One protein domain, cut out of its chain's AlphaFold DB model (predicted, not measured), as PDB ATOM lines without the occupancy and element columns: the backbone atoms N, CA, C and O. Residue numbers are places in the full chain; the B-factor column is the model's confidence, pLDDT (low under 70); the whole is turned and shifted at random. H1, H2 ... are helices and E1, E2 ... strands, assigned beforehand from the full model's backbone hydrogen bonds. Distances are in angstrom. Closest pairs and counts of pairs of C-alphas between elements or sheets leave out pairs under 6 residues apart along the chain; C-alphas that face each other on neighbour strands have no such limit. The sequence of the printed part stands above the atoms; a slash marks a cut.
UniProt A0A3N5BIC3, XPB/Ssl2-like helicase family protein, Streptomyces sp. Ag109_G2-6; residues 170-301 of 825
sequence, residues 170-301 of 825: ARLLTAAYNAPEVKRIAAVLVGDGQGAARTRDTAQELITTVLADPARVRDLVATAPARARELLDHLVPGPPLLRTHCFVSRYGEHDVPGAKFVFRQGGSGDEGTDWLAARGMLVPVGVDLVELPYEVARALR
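What this domain is: This is residues 170 to 301 of the 825 residues of the protein "XPB/Ssl2-like helicase family protein" of Streptomyces sp. Ag109_G2-6 (UniProt A0A3N5BIC3). Two small two-stranded sheets, E1 with E4 and E2 with E3, lie along one side of a rounded body of short, mostly crossed helices. H1, H2 and H3 gather at one end, H5 and H6 at the other, and H7 joins H3 and H4, while the link from H6 to E4 passes through the middle near Gly 280. The printed part has 132 residues, in the order H1 H2 H3 H4 H5 E1 E2 E3 H6 E4 H7, with both sheets antiparallel and the class mostly helix. It is compact, with a radius of gyration of the C-alphas of 13.8 A and spans of 38 by 34 by 25 A.

Where its parts are: The strands are E1, residues 241 to 243, E4, 289 to 291, E2, 247 to 249, and E3, 261 to 263. H3, residues 200 to 212, is the longest helix at 18.1 A; H2, 179 to 190, measures 16.5 A and H5, 226 to 235, 14.5 A. H1 is residues 170 to 176, H4 214 to 222, H6 271 to 278 and H7 294 to 300. C-alpha 170 is at (158.439, 254.234, 136.867), C-alpha 241 at (148.445, 240.729, 134.697) and C-alpha 300 at (161.361, 240.049, 125.714).

How they stand to each other: E1 and E4 are antiparallel, with N 242 and O 290 within hydrogen-bond range at 2.9 A; residues 283 to 284 also pair antiparallel with residues 290 to 291 of E4. E2 and E3 form an antiparallel hairpin, with N 248 and O 262 at 3.0 A. H5 and H6 touch, the closest C-alphas being those of Ala 228 and Gly 272, 3.7 A apart. H6 and H2 only just touch, with 3 pairs of C-alphas within 8 A, the closest those of Ile 185 and Ala 278 at 5.5 A. H2 and H3 touch at a steep tilt of 38 degrees, the same way, closest at Ala 179 and Arg 200, whose C-alphas are 4.8 A apart. H3 is the hub; with residues 204 to 208 alone it touches H1, closest at the C-alphas of Thr 208 and Ala 170, 6.0 A. H4 and H7 touch, the C-alphas of Pro 214 and Ala 299 being closest at 4.4 A. H3 and H6 are apart. In each of the seven helices every O i to N i+4 pair is within hydrogen-bond range.

The domain as a whole: The two C-alphas farthest apart, those of Ala 215 and His 254, are 39.3 A from each other. The printed part has no cut. The link from E2 to E3, 11 residues, is long. Mean pLDDT of the printed part is 84.8; residues 192 to 196, 238 to 239 and 252 to 258 are under 70.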
ATOM      1  N   ALA A 170     158.456 252.987 136.102       83.44
ATOM      2  CA  ALA A 170     158.439 254.234 136.867       83.44
ATOM      3  C   ALA A 170     157.066 254.509 137.503       83.44
ATOM      4  O   ALA A 170     156.970 254.861 138.679       83.44
ATOM      5  N   ARG A 171     155.998 254.317 136.725       78.56
ATOM      6  CA  ARG A 171     154.619 254.558 137.146       78.56
ATOM      7  C   ARG A 171     154.153 253.518 138.150       78.56
ATOM      8  O   ARG A 171     153.623 253.879 139.198       78.56
ATOM      9  N   LEU A 172     154.379 252.244 137.843       83.00
ATOM     10  CA  LEU A 172     154.009 251.138 138.716       83.00
ATOM     11  C   LEU A 172     154.692 251.271 140.083       83.00
ATOM     12  O   LEU A 172     154.025 251.193 141.109       83.00
ATOM     13  N   LEU A 173     155.993 251.576 140.119       89.44
ATOM     14  CA  LEU A 173     156.736 251.787 141.366       89.44
ATOM     15  C   LEU A 173     156.206 252.990 142.162       89.44
ATOM     16  O   LEU A 173     156.115 252.921 143.391       89.44
ATOM     17  N   THR A 174     155.826 254.081 141.486       86.88
ATOM     18  CA  THR A 174     155.217 255.249 142.136       86.88
ATOM     19  C   THR A 174     153.849 254.948 142.728       86.88
ATOM     20  O   THR A 174     153.586 255.328 143.875       86.88
ATOM     21  N   ALA A 175     153.002 254.234 141.994       82.25
ATOM     22  CA  ALA A 175     151.680 253.839 142.457       82.25
ATOM     23  C   ALA A 175     151.764 252.830 143.615       82.25
ATOM     24  O   ALA A 175     151.116 253.031 144.639       82.25
ATOM     25  N   ALA A 176     152.624 251.819 143.502       85.69
ATOM     26  CA  ALA A 176     152.642 250.670 144.397       85.69
ATOM     27  C   ALA A 176     153.408 250.885 145.708       85.69
ATOM     28  O   ALA A 176     152.992 250.379 146.752       85.69
ATOM     29  N   TYR A 177     154.533 251.610 145.690       91.75
ATOM     30  CA  TYR A 177     155.535 251.496 146.754       91.75
ATOM     31  C   TYR A 177     155.930 252.812 147.421       91.75
ATOM     32  O   TYR A 177     155.932 253.893 146.832       91.75
ATOM     33  N   ASN A 178     156.350 252.690 148.683       91.25
ATOM     34  CA  ASN A 178     157.061 253.738 149.409       91.25
ATOM     35  C   ASN A 178     158.583 253.548 149.287       91.25
ATOM     36  O   ASN A 178     159.076 252.588 148.698       91.25
ATOM     37  N   ALA A 179     159.349 254.485 149.855       91.50
ATOM     38  CA  ALA A 179     160.809 254.485 149.768       91.50
ATOM     39  C   ALA A 179     161.509 253.159 150.157       91.50
ATOM     40  O   ALA A 179     162.472 252.819 149.468       91.50
ATOM     41  N   PRO A 180     161.105 252.415 151.212       92.12
ATOM     42  CA  PRO A 180     161.796 251.182 151.603       92.12
ATOM     43  C   PRO A 180     161.758 250.096 150.522       92.12
ATOM     44  O   PRO A 180     162.786 249.502 150.210       92.12
ATOM     45  N   GLU A 181     160.599 249.875 149.911       93.88
ATOM     46  CA  GLU A 181     160.371 248.840 148.905       93.88
ATOM     47  C   GLU A 181     161.071 249.180 147.587       93.88
ATOM     48  O   GLU A 181     161.746 248.324 147.020       93.88
ATOM     49  N   VAL A 182     161.012 250.443 147.147       93.25
ATOM     50  CA  VAL A 182     161.753 250.897 145.956       93.25
ATOM     51  C   VAL A 182     163.263 250.724 146.164       93.25
ATOM     52  O   VAL A 182     163.959 250.216 145.289       93.25
ATOM     53  N   LYS A 183     163.789 251.072 147.346       92.25
ATOM     54  CA  LYS A 183     165.208 250.858 147.677       92.25
ATOM     55  C   LYS A 183     165.581 249.377 147.732       92.25
ATOM     56  O   LYS A 183     166.661 249.018 147.271       92.25
ATOM     57  N   ARG A 184     164.697 248.527 148.265       92.00
ATOM     58  CA  ARG A 184     164.882 247.070 148.300       92.00
ATOM     59  C   ARG A 184     165.011 246.497 146.890       92.00
ATOM     60  O   ARG A 184     165.934 245.731 146.644       92.00
ATOM     61  N   ILE A 185     164.128 246.893 145.976       93.81
ATOM     62  CA  ILE A 185     164.159 246.440 144.579       93.81
ATOM     63  C   ILE A 185     165.449 246.907 143.886       93.81
ATOM     64  O   ILE A 185     166.137 246.108 143.252       93.81
ATOM     65  N   ALA A 186     165.833 248.176 144.063       91.94
ATOM     66  CA  ALA A 186     167.060 248.722 143.479       91.94
ATOM     67  C   ALA A 186     168.324 247.984 143.961       91.94
ATOM     68  O   ALA A 186     169.201 247.678 143.154       91.94
ATOM     69  N   ALA A 187     168.400 247.657 145.257       89.69
ATOM     70  CA  ALA A 187     169.522 246.912 145.831       89.69
ATOM     71  C   ALA A 187     169.663 245.508 145.219       89.69
ATOM     72  O   ALA A 187     170.771 245.082 144.905       89.69
ATOM     73  N   VAL A 188     168.543 244.812 144.982       90.31
ATOM     74  CA  VAL A 188     168.541 243.481 144.352       90.31
ATOM     75  C   VAL A 188     168.970 243.541 142.880       90.31
ATOM     76  O   VAL A 188     169.691 242.656 142.425       90.31
ATOM     77  N   LEU A 189     168.544 244.564 142.135       86.56
ATOM     78  CA  LEU A 189     168.844 244.715 140.703       86.56
ATOM     79  C   LEU A 189     170.301 245.089 140.406       86.56
ATOM     80  O   LEU A 189     170.861 244.606 139.425       86.56
ATOM     81  N   VAL A 190     170.897 245.975 141.207       80.50
ATOM     82  CA  VAL A 190     172.219 246.569 140.919       80.50
ATOM     83  C   VAL A 190     173.330 245.980 141.810       80.50
ATOM     84  O   VAL A 190     174.515 246.093 141.493       80.50
ATOM     85  N   GLY A 191     172.958 245.287 142.891       70.19
ATOM     86  CA  GLY A 191     173.871 244.712 143.879       70.19
ATOM     87  C   GLY A 191     174.412 245.745 144.875       70.19
ATOM     88  O   GLY A 191     174.556 246.929 144.571       70.19
ATOM     89  N   ASP A 192     174.775 245.291 146.078       57.41
ATOM     90  CA  ASP A 192     175.190 246.151 147.206       57.41
ATOM     91  C   ASP A 192     176.484 246.968 146.959       57.41
ATOM     92  O   ASP A 192     176.829 247.854 147.743       57.41
ATOM     93  N   GLY A 193     177.215 246.687 145.871       55.22
ATOM     94  CA  GLY A 193     178.510 247.296 145.543       55.22
ATOM     95  C   GLY A 193     178.451 248.636 144.797       55.22
ATOM     96  O   GLY A 193     179.445 249.362 144.786       55.22
ATOM     97  N   GLN A 194     177.310 249.004 144.204       52.22
ATOM     98  CA  GLN A 194     177.107 250.308 143.556       52.22
ATOM     99  C   GLN A 194     176.194 251.178 144.427       52.22
ATOM    100  O   GLN A 194     175.006 251.297 144.168       52.22
ATOM    101  N   GLY A 195     176.771 251.744 145.494       53.84
ATOM    102  CA  GLY A 195     176.217 252.819 146.329       53.84
ATOM    103  C   GLY A 195     174.702 252.793 146.564       53.84
ATOM    104  O   GLY A 195     173.957 253.379 145.785       53.84
ATOM    105  N   ALA A 196     174.263 252.214 147.688       59.94
ATOM    106  CA  ALA A 196     172.859 252.199 148.107       59.94
ATOM    107  C   ALA A 196     172.166 253.551 147.854       59.94
ATOM    108  O   ALA A 196     172.559 254.584 148.411       59.94
ATOM    109  N   ALA A 197     171.139 253.539 147.002       71.81
ATOM    110  CA  ALA A 197     170.416 254.739 146.616       71.81
ATOM    111  C   ALA A 197     169.906 255.496 147.854       71.81
ATOM    112  O   ALA A 197     169.115 254.991 148.663       71.81
ATOM    113  N   ARG A 198     170.391 256.731 148.031       76.69
ATOM    114  CA  ARG A 198     170.131 257.530 149.238       76.69
ATOM    115  C   ARG A 198     168.671 257.969 149.327       76.69
ATOM    116  O   ARG A 198     168.109 258.008 150.425       76.69
ATOM    117  N   THR A 199     168.030 258.237 148.193       88.69
ATOM    118  CA  THR A 199     166.636 258.697 148.106       88.69
ATOM    119  C   THR A 199     165.762 257.673 147.386       88.69
ATOM    120  O   THR A 199     166.264 256.753 146.746       88.69
ATOM    121  N   ARG A 200     164.437 257.805 147.514       90.50
ATOM    122  CA  ARG A 200     163.485 257.000 146.734       90.50
ATOM    123  C   ARG A 200     163.665 257.245 145.236       90.50
ATOM    124  O   ARG A 200     163.701 256.289 144.476       90.50
ATOM    125  N   ASP A 201     163.813 258.505 144.841       87.44
ATOM    126  CA  ASP A 201     163.841 258.885 143.428       87.44
ATOM    127  C   ASP A 201     165.110 258.376 142.735       87.44
ATOM    128  O   ASP A 201     165.021 257.819 141.650       87.44
ATOM    129  N   THR A 202     166.265 258.426 143.414       88.25
ATOM    130  CA  THR A 202     167.507 257.808 142.905       88.25
ATOM    131  C   THR A 202     167.401 256.285 142.809       88.25
ATOM    132  O   THR A 202     167.919 255.693 141.869       88.25
ATOM    133  N   ALA A 203     166.705 255.631 143.748       90.00
ATOM    134  CA  ALA A 203     166.465 254.188 143.685       90.00
ATOM    135  C   ALA A 203     165.557 253.824 142.502       90.00
ATOM    136  O   ALA A 203     165.837 252.879 141.772       90.00
ATOM    137  N   GLN A 204     164.493 254.599 142.295       92.62
ATOM    138  CA  GLN A 204     163.574 254.422 141.180       92.62
ATOM    139  C   GLN A 204     164.273 254.645 139.836       92.62
ATOM    140  O   GLN A 204     164.121 253.816 138.947       92.62
ATOM    141  N   GLU A 205     165.078 255.702 139.711       88.94
ATOM    142  CA  GLU A 205     165.841 256.012 138.498       88.94
ATOM    143  C   GLU A 205     166.802 254.877 138.119       88.94
ATOM    144  O   GLU A 205     166.883 254.503 136.948       88.94
ATOM    145  N   LEU A 206     167.475 254.263 139.101       90.06
ATOM    146  CA  LEU A 206     168.314 253.084 138.867       90.06
ATOM    147  C   LEU A 206     167.503 251.905 138.322       90.06
ATOM    148  O   LEU A 206     167.901 251.309 137.322       90.06
ATOM    149  N   ILE A 207     166.360 251.590 138.944       92.06
ATOM    150  CA  ILE A 207     165.489 250.494 138.493       92.06
ATOM    151  C   ILE A 207     165.035 250.747 137.056       92.06
ATOM    152  O   ILE A 207     165.206 249.891 136.193       92.06
ATOM    153  N   THR A 208     164.503 251.936 136.778       89.62
ATOM    154  CA  THR A 208     163.977 252.272 135.452       89.62
ATOM    155  C   THR A 208     165.075 252.300 134.396       89.62
ATOM    156  O   THR A 208     164.834 251.863 133.279       89.62
ATOM    157  N   THR A 209     166.289 252.747 134.737       89.25
ATOM    158  CA  THR A 209     167.441 252.732 133.819       89.25
ATOM    159  C   THR A 209     167.832 251.300 133.457       89.25
ATOM    160  O   THR A 209     168.074 251.014 132.287       89.25
ATOM    161  N   VAL A 210     167.876 250.388 134.436       90.38
ATOM    162  CA  VAL A 210     168.200 248.975 134.177       90.38
ATOM    163  C   VAL A 210     167.119 248.312 133.332       90.38
ATOM    164  O   VAL A 210     167.449 247.650 132.353       90.38
ATOM    165  N   LEU A 211     165.844 248.502 133.682       91.12
ATOM    166  CA  LEU A 211     164.737 247.885 132.952       91.12
ATOM    167  C   LEU A 211     164.567 248.473 131.542       91.12
ATOM    168  O   LEU A 211     164.139 247.762 130.642       91.12
ATOM    169  N   ALA A 212     164.942 249.735 131.315       85.00
ATOM    170  CA  ALA A 212     164.854 250.365 129.999       85.00
ATOM    171  C   ALA A 212     165.848 249.806 128.962       85.00
ATOM    172  O   ALA A 212     165.624 250.025 127.768       85.00
ATOM    173  N   ASP A 213     166.912 249.110 129.386       87.62
ATOM    174  CA  ASP A 213     167.927 248.487 128.525       87.62
ATOM    175  C   ASP A 213     167.522 247.041 128.158       87.62
ATOM    176  O   ASP A 213     167.615 246.141 129.002       87.62
ATOM    177  N   PRO A 214     167.103 246.771 126.901       86.69
ATOM    178  CA  PRO A 214     166.609 245.452 126.511       86.69
ATOM    179  C   PRO A 214     167.649 244.340 126.641       86.69
ATOM    180  O   PRO A 214     167.297 243.201 126.948       86.69
ATOM    181  N   ALA A 215     168.933 244.648 126.421       89.69
ATOM    182  CA  ALA A 215     169.997 243.659 126.544       89.69
ATOM    183  C   ALA A 215     170.138 243.212 128.003       89.69
ATOM    184  O   ALA A 215     170.139 242.015 128.279       89.69
ATOM    185  N   ARG A 216     170.128 244.165 128.944       91.00
ATOM    186  CA  ARG A 216     170.179 243.860 130.381       91.00
ATOM    187  C   ARG A 216     168.969 243.083 130.863       91.00
ATOM    188  O   ARG A 216     169.128 242.181 131.679       91.00
ATOM    189  N   VAL A 217     167.771 243.414 130.385       93.50
ATOM    190  CA  VAL A 217     166.567 242.653 130.742       93.50
ATOM    191  C   VAL A 217     166.673 241.211 130.246       93.50
ATOM    192  O   VAL A 217     166.419 240.292 131.024       93.50
ATOM    193  N   ARG A 218     167.103 240.992 128.996       93.81
ATOM    194  CA  ARG A 218     167.312 239.640 128.453       93.81
ATOM    195  C   ARG A 218     168.380 238.865 129.228       93.81
ATOM    196  O   ARG A 218     168.143 237.711 129.576       93.81
ATOM    197  N   ASP A 219     169.493 239.507 129.575       93.12
ATOM    198  CA  ASP A 219     170.551 238.904 130.394       93.12
ATOM    199  C   ASP A 219     170.047 238.537 131.800       93.12
ATOM    200  O   ASP A 219     170.332 237.451 132.304       93.12
ATOM    201  N   LEU A 220     169.243 239.405 132.429       93.25
ATOM    202  CA  LEU A 220     168.607 239.120 133.718       93.25
ATOM    203  C   LEU A 220     167.687 237.899 133.620       93.25
ATOM    204  O   LEU A 220     167.806 236.981 134.434       93.25
ATOM    205  N   VAL A 221     166.808 237.856 132.616       94.75
ATOM    206  CA  VAL A 221     165.863 236.746 132.408       94.75
ATOM    207  C   VAL A 221     166.581 235.437 132.074       94.75
ATOM    208  O   VAL A 221     166.146 234.376 132.523       94.75
ATOM    209  N   ALA A 222     167.727 235.483 131.390       93.94
ATOM    210  CA  ALA A 222     168.551 234.299 131.139       93.94
ATOM    211  C   ALA A 222     169.061 233.635 132.435       93.94
ATOM    212  O   ALA A 222     169.279 232.424 132.464       93.94
ATOM    213  N   THR A 223     169.206 234.402 133.522       93.56
ATOM    214  CA  THR A 223     169.587 233.887 134.854       93.56
ATOM    215  C   THR A 223     168.396 233.488 135.734       93.56
ATOM    216  O   THR A 223     168.589 233.055 136.873       93.56
ATOM    217  N   ALA A 224     167.163 233.641 135.244       94.62
ATOM    218  CA  ALA A 224     165.960 233.441 136.040       94.62
ATOM    219  C   ALA A 224     165.630 231.945 136.265       94.62
ATOM    220  O   ALA A 224     165.857 231.110 135.371       94.62
ATOM    221  N   PRO A 225     165.037 231.591 137.428       96.25
ATOM    222  CA  PRO A 225     164.477 230.263 137.676       96.25
ATOM    223  C   PRO A 225     163.523 229.830 136.558       96.25
ATOM    224  O   PRO A 225     162.896 230.672 135.914       96.25
ATOM    225  N   ALA A 226     163.386 228.517 136.340       94.06
ATOM    226  CA  ALA A 226     162.500 227.982 135.300       94.06
ATOM    227  C   ALA A 226     161.072 228.531 135.448       94.06
ATOM    228  O   ALA A 226     160.504 229.032 134.482       94.06
ATOM    229  N   ARG A 227     160.568 228.576 136.688       94.25
ATOM    230  CA  ARG A 227     159.238 229.098 136.996       94.25
ATOM    231  C   ARG A 227     159.043 230.568 136.608       94.25
ATOM    232  O   ARG A 227     157.984 230.933 136.117       94.25
ATOM    233  N   ALA A 228     160.056 231.418 136.787       95.44
ATOM    234  CA  ALA A 228     159.980 232.825 136.380       95.44
ATOM    235  C   ALA A 228     159.899 232.977 134.851       95.44
ATOM    236  O   ALA A 228     159.172 233.837 134.364       95.44
ATOM    237  N   ARG A 229     160.624 232.136 134.102       94.69
ATOM    238  CA  ARG A 229     160.575 232.127 132.632       94.69
ATOM    239  C   ARG A 229     159.219 231.648 132.116       94.69
ATOM    240  O   ARG A 229     158.641 232.339 131.293       94.69
ATOM    241  N   GLU A 230     158.664 230.579 132.690       90.38
ATOM    242  CA  GLU A 230     157.301 230.113 132.373       90.38
ATOM    243  C   GLU A 230     156.249 231.215 132.574       90.38
ATOM    244  O   GLU A 230     155.380 231.418 131.731       90.38
ATOM    245  N   LEU A 231     156.326 231.963 133.681       91.44
ATOM    246  CA  LEU A 231     155.406 233.075 133.933       91.44
ATOM    247  C   LEU A 231     155.562 234.199 132.899       91.44
ATOM    248  O   LEU A 231     154.566 234.775 132.469       91.44
ATOM    249  N   LEU A 232     156.794 234.509 132.483       92.12
ATOM    250  CA  LEU A 232     157.051 235.507 131.443       92.12
ATOM    251  C   LEU A 232     156.555 235.047 130.065       92.12
ATOM    252  O   LEU A 232     155.979 235.867 129.357       92.12
ATOM    253  N   ASP A 233     156.683 233.765 129.716       87.75
ATOM    254  CA  ASP A 233     156.147 233.212 128.461       87.75
ATOM    255  C   ASP A 233     154.624 233.415 128.347       87.75
ATOM    256  O   ASP A 233     154.098 233.589 127.249       87.75
ATOM    257  N   HIS A 234     153.914 233.459 129.482       81.25
ATOM    258  CA  HIS A 234     152.487 233.784 129.539       81.25
ATOM    259  C   HIS A 234     152.194 235.291 129.561       81.25
ATOM    260  O   HIS A 234     151.247 235.739 128.920       81.25
ATOM    261  N   LEU A 235     152.977 236.086 130.296       82.12
ATOM    262  CA  LEU A 235     152.691 237.513 130.502       82.12
ATOM    263  C   LEU A 235     153.167 238.411 129.358       82.12
ATOM    264  O   LEU A 235     152.580 239.467 129.128       82.12
ATOM    265  N   VAL A 236     154.231 238.022 128.655       85.56
ATOM    266  CA  VAL A 236     154.824 238.810 127.567       85.56
ATOM    267  C   VAL A 236     153.879 238.920 126.360       85.56
ATOM    268  O   VAL A 236     153.733 240.036 125.859       85.56
ATOM    269  N   PRO A 237     153.180 237.857 125.906       72.38
ATOM    270  CA  PRO A 237     152.135 237.977 124.882       72.38
ATOM    271  C   PRO A 237     150.914 238.792 125.340       72.38
ATOM    272  O   PRO A 237     150.241 239.404 124.514       72.38
ATOM    273  N   GLY A 238     150.669 238.867 126.652       68.25
ATOM    274  CA  GLY A 238     149.540 239.565 127.264       68.25
ATOM    275  C   GLY A 238     148.343 238.641 127.567       68.25
ATOM    276  O   GLY A 238     148.216 237.585 126.946       68.25
ATOM    277  N   PRO A 239     147.442 239.021 128.501       67.75
ATOM    278  CA  PRO A 239     147.448 240.254 129.297       67.75
ATOM    279  C   PRO A 239     148.617 240.310 130.303       67.75
ATOM    280  O   PRO A 239     149.038 239.275 130.810       67.75
ATOM    281  N   PRO A 240     149.129 241.507 130.649       79.88
ATOM    282  CA  PRO A 240     150.330 241.674 131.478       79.88
ATOM    283  C   PRO A 240     150.040 241.506 132.977       79.88
ATOM    284  O   PRO A 240     150.760 242.056 133.809       79.88
ATOM    285  N   LEU A 241     148.955 240.822 133.336       83.50
ATOM    286  CA  LEU A 241     148.445 240.729 134.697       83.50
ATOM    287  C   LEU A 241     148.582 239.302 135.208       83.50
ATOM    288  O   LEU A 241     148.208 238.348 134.530       83.50
ATOM    289  N   LEU A 242     149.080 239.169 136.431       84.44
ATOM    290  CA  LEU A 242     149.223 237.890 137.112       84.44
ATOM    291  C   LEU A 242     148.649 237.999 138.519       84.44
ATOM    292  O   LEU A 242     148.872 238.995 139.205       84.44
ATOM    293  N   ARG A 243     147.965 236.950 138.982       83.25
ATOM    294  CA  ARG A 243     147.622 236.837 140.399       83.25
ATOM    295  C   ARG A 243     148.765 236.226 141.200       83.25
ATOM    296  O   ARG A 243     149.338 235.216 140.802       83.25
ATOM    297  N   THR A 244     149.103 236.832 142.333       85.50
ATOM    298  CA  THR A 244     150.134 236.328 143.250       85.50
ATOM    299  C   THR A 244     149.909 236.824 144.671       85.50
ATOM    300  O   THR A 244     149.266 237.839 144.915       85.50
ATOM    301  N   HIS A 245     150.507 236.134 145.633       86.38
ATOM    302  CA  HIS A 245     150.474 236.480 147.045       86.38
ATOM    303  C   HIS A 245     151.789 237.106 147.551       86.38
ATOM    304  O   HIS A 245     152.052 237.100 148.754       86.38
ATOM    305  N   CYS A 246     152.617 237.667 146.655       86.50
ATOM    306  CA  CYS A 246     153.886 238.332 146.999       86.50
ATOM    307  C   CYS A 246     153.718 239.546 147.927       86.50
ATOM    308  O   CYS A 246     154.675 239.957 148.593       86.50
ATOM    309  N   PHE A 247     152.530 240.153 147.949       89.12
ATOM    310  CA  PHE A 247     152.302 241.462 148.550       89.12
ATOM    311  C   PHE A 247     151.191 241.437 149.597       89.12
ATOM    312  O   PHE A 247     150.343 240.545 149.637       89.12
ATOM    313  N   VAL A 248     151.234 242.424 150.487       86.94
ATOM    314  CA  VAL A 248     150.142 242.769 151.399       86.94
ATOM    315  C   VAL A 248     149.948 244.282 151.376       86.94
ATOM    316  O   VAL A 248     150.911 245.039 151.199       86.94
ATOM    317  N   SER A 249     148.708 244.736 151.545       83.62
ATOM    318  CA  SER A 249     148.423 246.164 151.694       83.62
ATOM    319  C   SER A 249     149.012 246.677 153.007       83.62
ATOM    320  O   SER A 249     148.903 246.046 154.061       83.62
ATOM    321  N   ARG A 250     149.635 247.858 152.959       79.31
ATOM    322  CA  ARG A 250     150.216 248.520 154.134       79.31
ATOM    323  C   ARG A 250     149.160 248.890 155.184       79.31
ATOM    324  O   ARG A 250     149.515 249.061 156.348       79.31
ATOM    325  N   TYR A 251     147.897 249.038 154.782       71.19
ATOM    326  CA  TYR A 251     146.810 249.530 155.636       71.19
ATOM    327  C   TYR A 251     145.831 248.432 156.108       71.19
ATOM    328  O   TYR A 251     144.828 248.762 156.734       71.19
ATOM    329  N   GLY A 252     146.129 247.145 155.881       61.28
ATOM    330  CA  GLY A 252     145.309 246.005 156.328       61.28
ATOM    331  C   GLY A 252     144.621 245.249 155.184       61.28
ATOM    332  O   GLY A 252     144.961 245.448 154.025       61.28
ATOM    333  N   GLU A 253     143.667 244.366 155.503       53.25
ATOM    334  CA  GLU A 253     143.022 243.435 154.546       53.25
ATOM    335  C   GLU A 253     142.050 244.088 153.543       53.25
ATOM    336  O   GLU A 253     141.595 243.419 152.621       53.25
ATOM    337  N   HIS A 254     141.739 245.378 153.688       53.75
ATOM    338  CA  HIS A 254     140.801 246.069 152.803       53.75
ATOM    339  C   HIS A 254     141.552 246.796 151.682       53.75
ATOM    340  O   HIS A 254     142.477 247.569 151.950       53.75
ATOM    341  N   ASP A 255     141.135 246.558 150.438       53.03
ATOM    342  CA  ASP A 255     141.613 247.303 149.277       53.03
ATOM    343  C   ASP A 255     141.012 248.715 149.302       53.03
ATOM    344  O   ASP A 255     139.794 248.895 149.378       53.03
ATOM    345  N   VAL A 256     141.873 249.730 149.323       54.88
ATOM    346  CA  VAL A 256     141.470 251.141 149.351       54.88
ATOM    347  C   VAL A 256     142.139 251.815 148.157       54.88
ATOM    348  O   VAL A 256     143.348 251.635 147.985       54.88
ATOM    349  N   PRO A 257     141.418 252.619 147.351       54.81
ATOM    350  CA  PRO A 257     142.022 253.349 146.241       54.81
ATOM    351  C   PRO A 257     143.283 254.107 146.682       54.81
ATOM    352  O   PRO A 257     143.254 254.877 147.644       54.81
ATOM    353  N   GLY A 258     144.404 253.858 146.001       62.41
ATOM    354  CA  GLY A 258     145.705 254.455 146.331       62.41
ATOM    355  C   GLY A 258     146.498 253.750 147.443       62.41
ATOM    356  O   GLY A 258     147.480 254.315 147.936       62.41
ATOM    357  N   ALA A 259     146.112 252.533 147.846       74.25
ATOM    358  CA  ALA A 259     146.868 251.732 148.806       74.25
ATOM    359  C   ALA A 259     148.323 251.503 148.352       74.25
ATOM    360  O   ALA A 259     148.626 251.316 147.175       74.25
ATOM    361  N   LYS A 260     149.244 251.515 149.323       86.50
ATOM    362  CA  LYS A 260     150.654 251.160 149.113       86.50
ATOM    363  C   LYS A 260     150.891 249.737 149.592       86.50
ATOM    364  O   LYS A 260     150.360 249.339 150.628       86.50
ATOM    365  N   PHE A 261     151.739 249.009 148.884       89.38
ATOM    366  CA  PHE A 261     152.006 247.599 149.129       89.38
ATOM    367  C   PHE A 261     153.382 247.396 149.753       89.38
ATOM    368  O   PHE A 261     154.305 248.190 149.553       89.38
ATOM    369  N   VAL A 262     153.519 246.314 150.511       91.81
ATOM    370  CA  VAL A 262     154.800 245.834 151.035       91.81
ATOM    371  C   VAL A 262     154.960 244.355 150.697       91.81
ATOM    372  O   VAL A 262     153.976 243.634 150.536       91.81
ATOM    373  N   PHE A 263     156.203 243.892 150.578       91.62
ATOM    374  CA  PHE A 263     156.488 242.473 150.353       91.62
ATOM    375  C   PHE A 263     156.050 241.639 151.563       91.62
ATOM    376  O   PHE A 263     156.417 241.952 152.700       91.62
ATOM    377  N   ARG A 264     155.322 240.548 151.314       89.62
ATOM    378  CA  ARG A 264     154.918 239.580 152.338       89.62
ATOM    379  C   ARG A 264     156.154 238.927 152.969       89.62
ATOM    380  O   ARG A 264     157.097 238.539 152.275       89.62
ATOM    381  N   GLN A 265     156.158 238.784 154.295       83.94
ATOM    382  CA  GLN A 265     157.194 237.995 154.965       83.94
ATOM    383  C   GLN A 265     157.021 236.509 154.632       83.94
ATOM    384  O   GLN A 265     155.934 235.969 154.794       83.94
ATOM    385  N   GLY A 266     158.095 235.865 154.167       81.50
ATOM    386  CA  GLY A 266     158.074 234.471 153.707       81.50
ATOM    387  C   GLY A 266     157.826 234.283 152.205       81.50
ATOM    388  O   GLY A 266     157.925 233.154 151.741       81.50
ATOM    389  N   GLY A 267     157.574 235.361 151.450       86.62
ATOM    390  CA  GLY A 267     157.308 235.286 150.008       86.62
ATOM    391  C   GLY A 267     155.886 234.824 149.678       86.62
ATOM    392  O   GLY A 267     155.022 234.743 150.554       86.62
ATOM    393  N   SER A 268     155.634 234.562 148.398       86.25
ATOM    394  CA  SER A 268     154.350 234.058 147.888       86.25
ATOM    395  C   SER A 268     154.220 232.534 147.965       86.25
ATOM    396  O   SER A 268     153.104 232.020 147.909       86.25
ATOM    397  N   GLY A 269     155.343 231.818 148.080       86.94
ATOM    398  CA  GLY A 269     155.410 230.364 147.910       86.94
ATOM    399  C   GLY A 269     155.649 229.915 146.460       86.94
ATOM    400  O   GLY A 269     155.880 228.729 146.240       86.94
ATOM    401  N   ASP A 270     155.655 230.840 145.492       90.69
ATOM    402  CA  ASP A 270     156.078 230.613 144.105       90.69
ATOM    403  C   ASP A 270     157.407 231.351 143.856       90.69
ATOM    404  O   ASP A 270     157.461 232.587 143.796       90.69
ATOM    405  N   GLU A 271     158.488 230.580 143.695       92.06
ATOM    406  CA  GLU A 271     159.845 231.105 143.493       92.06
ATOM    407  C   GLU A 271     159.971 232.016 142.263       92.06
ATOM    408  O   GLU A 271     160.811 232.918 142.248       92.06
ATOM    409  N   GLY A 272     159.139 231.807 141.238       92.75
ATOM    410  CA  GLY A 272     159.148 232.595 140.016       92.75
ATOM    411  C   GLY A 272     158.572 233.982 140.250       92.75
ATOM    412  O   GLY A 272     159.217 234.981 139.917       92.75
ATOM    413  N   THR A 273     157.396 234.060 140.879       92.88
ATOM    414  CA  THR A 273     156.775 235.357 141.191       92.88
ATOM    415  C   THR A 273     157.620 236.168 142.173       92.88
ATOM    416  O   THR A 273     157.829 237.362 141.951       92.88
ATOM    417  N   ASP A 274     158.198 235.521 143.191       94.12
ATOM    418  CA  ASP A 274     159.067 236.178 144.171       94.12
ATOM    419  C   ASP A 274     160.355 236.711 143.521       94.12
ATOM    420  O   ASP A 274     160.795 237.828 143.822       94.12
ATOM    421  N   TRP A 275     160.949 235.950 142.593       95.88
ATOM    422  CA  TRP A 275     162.161 236.358 141.880       95.88
ATOM    423  C   TRP A 275     161.925 237.575 140.980       95.88
ATOM    424  O   TRP A 275     162.751 238.499 140.982       95.88
ATOM    425  N   LEU A 276     160.808 237.585 140.243       96.50
ATOM    426  CA  LEU A 276     160.416 238.678 139.349       96.50
ATOM    427  C   LEU A 276     160.048 239.939 140.145       96.50
ATOM    428  O   LEU A 276     160.540 241.031 139.850       96.50
ATOM    429  N   ALA A 277     159.246 239.788 141.201       95.12
ATOM    430  CA  ALA A 277     158.834 240.880 142.078       95.12
ATOM    431  C   ALA A 277     160.030 241.565 142.760       95.12
ATOM    432  O   ALA A 277     160.119 242.794 142.794       95.12
ATOM    433  N   ALA A 278     161.006 240.788 143.246       94.19
ATOM    434  CA  ALA A 278     162.208 241.325 143.887       94.19
ATOM    435  C   ALA A 278     163.067 242.201 142.955       94.19
ATOM    436  O   ALA A 278     163.843 243.024 143.438       94.19
ATOM    437  N   ARG A 279     162.922 242.040 141.634       95.06
ATOM    438  CA  ARG A 279     163.637 242.795 140.591       95.06
ATOM    439  C   ARG A 279     162.758 243.837 139.906       95.06
ATOM    440  O   ARG A 279     163.119 244.339 138.850       95.06
ATOM    441  N   GLY A 280     161.593 244.147 140.477       93.69
ATOM    442  CA  GLY A 280     160.663 245.117 139.902       93.69
ATOM    443  C   GLY A 280     160.111 244.702 138.540       93.69
ATOM    444  O   GLY A 280     159.612 245.561 137.826       93.69
ATOM    445  N   MET A 281     160.206 243.417 138.177       95.38
ATOM    446  CA  MET A 281     159.660 242.856 136.935       95.38
ATOM    447  C   MET A 281     158.199 242.415 137.093       95.38
ATOM    448  O   MET A 281     157.543 242.126 136.103       95.38
ATOM    449  N   LEU A 282     157.677 242.397 138.322       94.81
ATOM    450  CA  LEU A 282     156.250 242.343 138.639       94.81
ATOM    451  C   LEU A 282     155.976 243.351 139.753       94.81
ATOM    452  O   LEU A 282     156.681 243.354 140.765       94.81
ATOM    453  N   VAL A 283     154.971 244.205 139.575       93.69
ATOM    454  CA  VAL A 283     154.643 245.274 140.530       93.69
ATOM    455  C   VAL A 283     153.157 245.195 140.900       93.69
ATOM    456  O   VAL A 283     152.342 245.007 140.002       93.69
ATOM    457  N   PRO A 284     152.769 245.303 142.185       88.88
ATOM    458  CA  PRO A 284     151.389 245.131 142.609       88.88
ATOM    459  C   PRO A 284     150.516 246.298 142.187       88.88
ATOM    460  O   PRO A 284     150.900 247.465 142.266       88.88
ATOM    461  N   VAL A 285     149.314 245.932 141.768       81.88
ATOM    462  CA  VAL A 285     148.252 246.830 141.313       81.88
ATOM    463  C   VAL A 285     146.937 246.556 142.044       81.88
ATOM    464  O   VAL A 285     146.003 247.340 141.927       81.88
ATOM    465  N   GLY A 286     146.913 245.481 142.836       79.38
ATOM    466  CA  GLY A 286     145.921 245.116 143.839       79.38
ATOM    467  C   GLY A 286     146.578 244.226 144.903       79.38
ATOM    468  O   GLY A 286     147.779 243.947 144.843       79.38
ATOM    469  N   VAL A 287     145.804 243.771 145.890       74.88
ATOM    470  CA  VAL A 287     146.312 242.928 146.994       74.88
ATOM    471  C   VAL A 287     146.863 241.579 146.530       74.88
ATOM    472  O   VAL A 287     147.837 241.087 147.102       74.88
ATOM    473  N   ASP A 288     146.270 241.002 145.491       80.94
ATOM    474  CA  ASP A 288     146.655 239.727 144.898       80.94
ATOM    475  C   ASP A 288     146.906 239.828 143.389       80.94
ATOM    476  O   ASP A 288     147.058 238.805 142.730       80.94
ATOM    477  N   LEU A 289     146.977 241.044 142.843       84.75
ATOM    478  CA  LEU A 289     147.142 241.307 141.418       84.75
ATOM    479  C   LEU A 289     148.421 242.107 141.170       84.75
ATOM    480  O   LEU A 289     148.648 243.155 141.782       84.75
ATOM    481  N   VAL A 290     149.253 241.626 140.251       87.81
ATOM    482  CA  VAL A 290     150.491 242.283 139.825       87.81
ATOM    483  C   VAL A 290     150.504 242.486 138.323       87.81
ATOM    484  O   VAL A 290     149.830 241.777 137.580       87.81
ATOM    485  N   GLU A 291     151.308 243.443 137.884       86.56
ATOM    486  CA  GLU A 291     151.444 243.822 136.488       86.56
ATOM    487  C   GLU A 291     152.909 243.754 136.038       86.56
ATOM    488  O   GLU A 291     153.815 244.158 136.776       86.56
ATOM    489  N   LEU A 292     153.128 243.227 134.830       89.75
ATOM    490  CA  LEU A 292     154.417 243.164 134.140       89.75
ATOM    491  C   LEU A 292     154.743 244.538 133.529       89.75
ATOM    492  O   LEU A 292     154.016 244.973 132.635       89.75
ATOM    493  N   PRO A 293     155.825 245.225 133.941       89.94
ATOM    494  CA  PRO A 293     156.145 246.538 133.395       89.94
ATOM    495  C   PRO A 293     156.412 246.532 131.885       89.94
ATOM    496  O   PRO A 293     157.030 245.600 131.360       89.94
ATOM    497  N   TYR A 294     156.027 247.624 131.214       82.94
ATOM    498  CA  TYR A 294     156.242 247.869 129.780       82.94
ATOM    499  C   TYR A 294     157.654 247.502 129.323       82.94
ATOM    500  O   TYR A 294     157.832 246.798 128.331       82.94
ATOM    501  N   GLU A 295     158.667 247.982 130.044       86.44
ATOM    502  CA  GLU A 295     160.060 247.849 129.640       86.44
ATOM    503  C   GLU A 295     160.508 246.381 129.604       86.44
ATOM    504  O   GLU A 295     161.284 246.000 128.726       86.44
ATOM    505  N   VAL A 296     159.967 245.553 130.506       89.81
ATOM    506  CA  VAL A 296     160.267 244.118 130.578       89.81
ATOM    507  C   VAL A 296     159.599 243.371 129.434       89.81
ATOM    508  O   VAL A 296     160.274 242.650 128.705       89.81
ATOM    509  N   ALA A 297     158.294 243.579 129.242       84.62
ATOM    510  CA  ALA A 297     157.557 242.969 128.141       84.62
ATOM    511  C   ALA A 297     158.175 243.343 126.782       84.62
ATOM    512  O   ALA A 297     158.439 242.466 125.966       84.62
ATOM    513  N   ARG A 298     158.513 244.623 126.576       82.06
ATOM    514  CA  ARG A 298     159.165 245.104 125.348       82.06
ATOM    515  C   ARG A 298     160.509 244.435 125.089       82.06
ATOM    516  O   ARG A 298     160.802 244.097 123.953       82.06
ATOM    517  N   ALA A 299     161.340 244.263 126.112       87.00
ATOM    518  CA  ALA A 299     162.661 243.669 125.932       87.00
ATOM    519  C   ALA A 299     162.623 242.182 125.535       87.00
ATOM    520  O   ALA A 299     163.584 241.682 124.942       87.00
ATOM    521  N   LEU A 300     161.542 241.487 125.906       88.00
ATOM    522  CA  LEU A 300     161.361 240.049 125.714       88.00
ATOM    523  C   LEU A 300     160.503 239.693 124.496       88.00
ATOM    524  O   LEU A 300     160.576 238.555 124.041       88.00
ATOM    525  N   ARG A 301     159.706 240.629 123.966       82.62
ATOM    526  CA  ARG A 301     158.961 240.413 122.719       82.62
ATOM    527  C   ARG A 301     159.897 240.318 121.522       82.62
ATOM    528  O   ARG A 301     160.943 240.964 121.468       82.62
TER     529      ARG A 301